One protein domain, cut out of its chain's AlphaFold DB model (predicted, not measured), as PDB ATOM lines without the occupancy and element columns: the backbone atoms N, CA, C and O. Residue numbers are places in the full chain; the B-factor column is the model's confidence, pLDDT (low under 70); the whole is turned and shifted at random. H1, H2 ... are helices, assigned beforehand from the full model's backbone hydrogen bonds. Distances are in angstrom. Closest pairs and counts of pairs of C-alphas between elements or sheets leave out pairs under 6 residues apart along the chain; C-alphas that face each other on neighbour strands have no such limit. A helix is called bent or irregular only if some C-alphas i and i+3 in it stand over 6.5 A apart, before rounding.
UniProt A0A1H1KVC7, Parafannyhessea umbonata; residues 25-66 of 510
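What this domain is: This is residues 25 to 66 of the 510 residues of a protein of Parafannyhessea umbonata (UniProt A0A1H1KVC7). One long helix, H1, makes a rod, and at its far end the printed part turns back through a short link into a small helix, H2, set beside that end like the short arm of a hook. Residues 25 to 49 of H1 stand free, a long bare shaft. The printed part has 42 residues with two named helices, H1 then H2, and no named strand, and its class is all helix. It is extended, with a radius of gyration of the C-alphas of 16.3 A and spans of 51 by 15 by 6 A.

Where its parts are: H1 holds residues 25 to 56 and measures 46.6 A from first to last C-alpha. It begins at Ala 25, with its C-alpha at (-29.509, 1.133, 122.500), and ends at Ala 56, with its C-alpha at (-57.086, -31.722, 104.288). H1 is neither bent nor irregular, but only just: C-alphas 28 and 31 are 6.3 A apart. H2 holds residues 61 to 66 and measures 8.6 A; its last C-alpha, that of Leu 66, is at (-45.453, -27.748, 96.098).

How they stand to each other: H1 and H2 are close but not clearly touching, with 1 pair of C-alphas within 8 A. Their closest C-alphas are those of Ala 54 and Val 63, 5.9 A apart. Their lines stand at a steep tilt of 48 degrees, and they run opposite ways. Their centres are 23.9 A apart. In H2 every O i to N i+4 pair is within hydrogen-bond range; in H1, 26 of 28 are.

The domain as a whole: The C-alphas farthest apart are those of Ala 25 and Asp 59, at 51.0 A. The printed part has no cut, and the link from H1 to H2, 4 residues, is tight. Residues 56 to 61, of which 56 belongs to H1 and 61 to H2, also stand free. The mean pLDDT of the printed part is 80.6, and no printed residue is under 70.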
ATOM      1  N   ALA A  25     -29.691   2.478 123.044       72.88
ATOM      2  CA  ALA A  25     -29.509   1.133 122.500       72.88
ATOM      3  C   ALA A  25     -30.702   0.219 122.831       72.88
ATOM      4  O   ALA A  25     -31.191  -0.490 121.959       72.88
ATOM      5  N   LEU A  26     -31.244   0.270 124.052       73.50
ATOM      6  CA  LEU A  26     -32.428  -0.512 124.430       73.50
ATOM      7  C   LEU A  26     -33.681  -0.080 123.651       73.50
ATOM      8  O   LEU A  26     -34.404  -0.935 123.141       73.50
ATOM      9  N   ILE A  27     -33.900   1.231 123.490       74.06
ATOM     10  CA  ILE A  27     -35.023   1.789 122.714       74.06
ATOM     11  C   ILE A  27     -34.973   1.358 121.239       74.06
ATOM     12  O   ILE A  27     -36.019   1.197 120.618       74.06
ATOM     13  N   THR A  28     -33.780   1.141 120.675       73.00
ATOM     14  CA  THR A  28     -33.608   0.744 119.266       73.00
ATOM     15  C   THR A  28     -33.565  -0.773 119.061       73.00
ATOM     16  O   THR A  28     -34.143  -1.274 118.099       73.00
ATOM     17  N   ILE A  29     -32.940  -1.529 119.968       75.38
ATOM     18  CA  ILE A  29     -32.754  -2.983 119.842       75.38
ATOM     19  C   ILE A  29     -34.023  -3.766 120.217       75.38
ATOM     20  O   ILE A  29     -34.371  -4.727 119.529       75.38
ATOM     21  N   VAL A  30     -34.742  -3.372 121.275       76.50
ATOM     22  CA  VAL A  30     -35.905  -4.136 121.771       76.50
ATOM     23  C   VAL A  30     -37.038  -4.245 120.730       76.50
ATOM     24  O   VAL A  30     -37.521  -5.364 120.525       76.50
ATOM     25  N   PRO A  31     -37.432  -3.178 119.999       78.19
ATOM     26  CA  PRO A  31     -38.433  -3.292 118.933       78.19
ATOM     27  C   PRO A  31     -37.990  -4.197 117.777       78.19
ATOM     28  O   PRO A  31     -38.799  -4.963 117.256       78.19
ATOM     29  N   VAL A  32     -36.704  -4.163 117.404       76.69
ATOM     30  CA  VAL A  32     -36.149  -5.013 116.336       76.69
ATOM     31  C   VAL A  32     -36.208  -6.490 116.733       76.69
ATOM     32  O   VAL A  32     -36.669  -7.312 115.943       76.69
ATOM     33  N   ILE A  33     -35.829  -6.832 117.970       76.25
ATOM     34  CA  ILE A  33     -35.955  -8.202 118.497       76.25
ATOM     35  C   ILE A  33     -37.427  -8.644 118.521       76.25
ATOM     36  O   ILE A  33     -37.744  -9.739 118.057       76.25
ATOM     37  N   GLY A  34     -38.337  -7.787 119.000       80.31
ATOM     38  CA  GLY A  34     -39.775  -8.077 119.027       80.31
ATOM     39  C   GLY A  34     -40.362  -8.337 117.635       80.31
ATOM     40  O   GLY A  34     -41.136  -9.274 117.449       80.31
ATOM     41  N   MET A  35     -39.939  -7.566 116.633       79.50
ATOM     42  CA  MET A  35     -40.365  -7.728 115.244       79.50
ATOM     43  C   MET A  35     -39.793  -8.998 114.593       79.50
ATOM     44  O   MET A  35     -40.521  -9.698 113.890       79.50
ATOM     45  N   ILE A  36     -38.534  -9.357 114.870       76.62
ATOM     46  CA  ILE A  36     -37.945 -10.633 114.423       76.62
ATOM     47  C   ILE A  36     -38.714 -11.816 115.035       76.62
ATOM     48  O   ILE A  36     -39.086 -12.747 114.316       76.62
ATOM     49  N   ALA A  37     -39.020 -11.759 116.336       77.88
ATOM     50  CA  ALA A  37     -39.818 -12.778 117.018       77.88
ATOM     51  C   ALA A  37     -41.245 -12.884 116.442       77.88
ATOM     52  O   ALA A  37     -41.751 -13.990 116.240       77.88
ATOM     53  N   PHE A  38     -41.874 -11.754 116.104       83.69
ATOM     54  CA  PHE A  38     -43.181 -11.712 115.445       83.69
ATOM     55  C   PHE A  38     -43.152 -12.353 114.046       83.69
ATOM     56  O   PHE A  38     -43.986 -13.210 113.748       83.69
ATOM     57  N   CYS A  39     -42.159 -12.024 113.212       80.38
ATOM     58  CA  CYS A  39     -41.988 -12.640 111.892       80.38
ATOM     59  C   CYS A  39     -41.725 -14.154 111.986       80.38
ATOM     60  O   CYS A  39     -42.296 -14.924 111.212       80.38
ATOM     61  N   ALA A  40     -40.931 -14.604 112.965       78.31
ATOM     62  CA  ALA A  40     -40.741 -16.028 113.242       78.31
ATOM     63  C   ALA A  40     -42.057 -16.711 113.668       78.31
ATOM     64  O   ALA A  40     -42.388 -17.789 113.171       78.31
ATOM     65  N   GLY A  41     -42.858 -16.061 114.521       82.69
ATOM     66  CA  GLY A  41     -44.194 -16.527 114.903       82.69
ATOM     67  C   GLY A  41     -45.141 -16.675 113.705       82.69
ATOM     68  O   GLY A  41     -45.776 -17.721 113.547       82.69
ATOM     69  N   MET A  42     -45.186 -15.681 112.810       82.88
ATOM     70  CA  MET A  42     -45.951 -15.750 111.555       82.88
ATOM     71  C   MET A  42     -45.481 -16.887 110.637       82.88
ATOM     72  O   MET A  42     -46.313 -17.578 110.037       82.88
ATOM     73  N   TRP A  43     -44.172 -17.138 110.550       81.94
ATOM     74  CA  TRP A  43     -43.630 -18.268 109.791       81.94
ATOM     75  C   TRP A  43     -44.108 -19.618 110.347       81.94
ATOM     76  O   TRP A  43     -44.565 -20.468 109.581       81.94
ATOM     77  N   PHE A  44     -44.097 -19.809 111.670       79.94
ATOM     78  CA  PHE A  44     -44.644 -21.024 112.286       79.94
ATOM     79  C   PHE A  44     -46.161 -21.161 112.079       79.94
ATOM     80  O   PHE A  44     -46.636 -22.259 111.779       79.94
ATOM     81  N   LEU A  45     -46.919 -20.065 112.187       81.25
ATOM     82  CA  LEU A  45     -48.370 -20.042 111.964       81.25
ATOM     83  C   LEU A  45     -48.742 -20.409 110.524       81.25
ATOM     84  O   LEU A  45     -49.556 -21.304 110.309       81.25
ATOM     85  N   THR A  46     -48.109 -19.784 109.531       79.81
ATOM     86  CA  THR A  46     -48.373 -20.083 108.112       79.81
ATOM     87  C   THR A  46     -47.877 -21.466 107.704       79.81
ATOM     88  O   THR A  46     -48.575 -22.165 106.974       79.81
ATOM     89  N   ARG A  47     -46.742 -21.936 108.240       80.81
ATOM     90  CA  ARG A  47     -46.281 -23.323 108.064       80.81
ATOM     91  C   ARG A  47     -47.263 -24.339 108.656       80.81
ATOM     92  O   ARG A  47     -47.448 -25.405 108.071       80.81
ATOM     93  N   ARG A  48     -47.896 -24.027 109.793       79.44
ATOM     94  CA  ARG A  48     -48.941 -24.863 110.408       79.44
ATOM     95  C   ARG A  48     -50.225 -24.861 109.577       79.44
ATOM     96  O   ARG A  48     -50.743 -25.937 109.302       79.44
ATOM     97  N   ALA A  49     -50.684 -23.691 109.133       79.50
ATOM     98  CA  ALA A  49     -51.861 -23.562 108.275       79.50
ATOM     99  C   ALA A  49     -51.669 -24.274 106.923       79.50
ATOM    100  O   ALA A  49     -52.560 -24.990 106.478       79.50
ATOM    101  N   TRP A  50     -50.486 -24.157 106.307       81.62
ATOM    102  CA  TRP A  50     -50.150 -24.867 105.070       81.62
ATOM    103  C   TRP A  50     -50.161 -26.389 105.249       81.62
ATOM    104  O   TRP A  50     -50.705 -27.081 104.397       81.62
ATOM    105  N   ARG A  51     -49.620 -26.910 106.363       80.44
ATOM    106  CA  ARG A  51     -49.713 -28.344 106.693       80.44
ATOM    107  C   ARG A  51     -51.170 -28.785 106.804       80.44
ATOM    108  O   ARG A  51     -51.582 -29.652 106.056       80.44
ATOM    109  N   GLN A  52     -51.972 -28.095 107.617       80.31
ATOM    110  CA  GLN A  52     -53.396 -28.412 107.777       80.31
ATOM    111  C   GLN A  52     -54.175 -28.371 106.449       80.31
ATOM    112  O   GLN A  52     -55.038 -29.213 106.229       80.31
ATOM    113  N   ALA A  53     -53.859 -27.434 105.549       74.94
ATOM    114  CA  ALA A  53     -54.465 -27.368 104.219       74.94
ATOM    115  C   ALA A  53     -53.992 -28.498 103.281       74.94
ATOM    116  O   ALA A  53     -54.796 -29.024 102.515       74.94
ATOM    117  N   ALA A  54     -52.715 -28.886 103.349       80.94
ATOM    118  CA  ALA A  54     -52.165 -30.008 102.588       80.94
ATOM    119  C   ALA A  54     -52.709 -31.362 103.072       80.94
ATOM    120  O   ALA A  54     -53.042 -32.206 102.248       80.94
ATOM    121  N   ASP A  55     -52.864 -31.535 104.387       80.75
ATOM    122  CA  ASP A  55     -53.423 -32.738 105.011       80.75
ATOM    123  C   ASP A  55     -54.937 -32.873 104.732       80.75
ATOM    124  O   ASP A  55     -55.456 -33.981 104.605       80.75
ATOM    125  N   ALA A  56     -55.657 -31.748 104.620       84.00
ATOM    126  CA  ALA A  56     -57.086 -31.722 104.288       84.00
ATOM    127  C   ALA A  56     -57.374 -31.941 102.791       84.00
ATOM    128  O   ALA A  56     -58.427 -32.478 102.444       84.00
ATOM    129  N   HIS A  57     -56.465 -31.516 101.908       87.94
ATOM    130  CA  HIS A  57     -56.638 -31.564 100.452       87.94
ATOM    131  C   HIS A  57     -55.356 -32.043  99.735       87.94
ATOM    132  O   HIS A  57     -54.767 -31.279  98.960       87.94
ATOM    133  N   PRO A  58     -54.913 -33.297  99.958       84.19
ATOM    134  CA  PRO A  58     -53.658 -33.811  99.402       84.19
ATOM    135  C   PRO A  58     -53.644 -33.825  97.866       84.19
ATOM    136  O   PRO A  58     -52.601 -33.590  97.255       84.19
ATOM    137  N   ASP A  59     -54.799 -34.029  97.233       90.06
ATOM    138  CA  ASP A  59     -54.943 -34.102  95.772       90.06
ATOM    139  C   ASP A  59     -55.046 -32.728  95.090       90.06
ATOM    140  O   ASP A  59     -55.095 -32.636  93.861       90.06
ATOM    141  N   ALA A  60     -55.066 -31.631  95.857       90.75
ATOM    142  CA  ALA A  60     -55.147 -30.292  95.285       90.75
ATOM    143  C   ALA A  60     -53.920 -30.011  94.386       90.75
ATOM    144  O   ALA A  60     -52.782 -30.149  94.852       90.75
ATOM    145  N   PRO A  61     -54.093 -29.531  93.136       89.75
ATOM    146  CA  PRO A  61     -52.979 -29.333  92.200       89.75
ATOM    147  C   PRO A  61     -51.849 -28.444  92.739       89.75
ATOM    148  O   PRO A  61     -50.677 -28.670  92.438       89.75
ATOM    149  N   VAL A  62     -52.183 -27.458  93.580       83.94
ATOM    150  CA  VAL A  62     -51.210 -26.588  94.262       83.94
ATOM    151  C   VAL A  62     -50.406 -27.328  95.339       83.94
ATOM    152  O   VAL A  62     -49.203 -27.101  95.461       83.94
ATOM    153  N   VAL A  63     -51.025 -28.255  96.078       84.75
ATOM    154  CA  VAL A  63     -50.355 -29.080  97.096       84.75
ATOM    155  C   VAL A  63     -49.396 -30.046  96.407       84.75
ATOM    156  O   VAL A  63     -48.207 -30.039  96.717       84.75
ATOM    157  N   GLN A  64     -49.866 -30.770  95.390       86.94
ATOM    158  CA  GLN A  64     -49.041 -31.671  94.578       86.94
ATOM    159  C   GLN A  64     -47.856 -30.952  93.909       86.94
ATOM    160  O   GLN A  64     -46.725 -31.439  93.942       86.94
ATOM    161  N   SER A  65     -48.075 -29.748  93.368       85.44
ATOM    162  CA  SER A  65     -47.002 -28.937  92.771       85.44
ATOM    163  C   SER A  65     -45.954 -28.497  93.799       85.44
ATOM    164  O   SER A  65     -44.759 -28.528  93.509       85.44
ATOM    165  N   LEU A  66     -46.369 -28.129  95.017       78.62
ATOM    166  CA  LEU A  66     -45.453 -27.748  96.098       78.62
ATOM    167  C   LEU A  66     -44.737 -28.954  96.727       78.62
ATOM    168  O   LEU A  66     -43.590 -28.818  97.153       78.62
TER     169      LEU A  66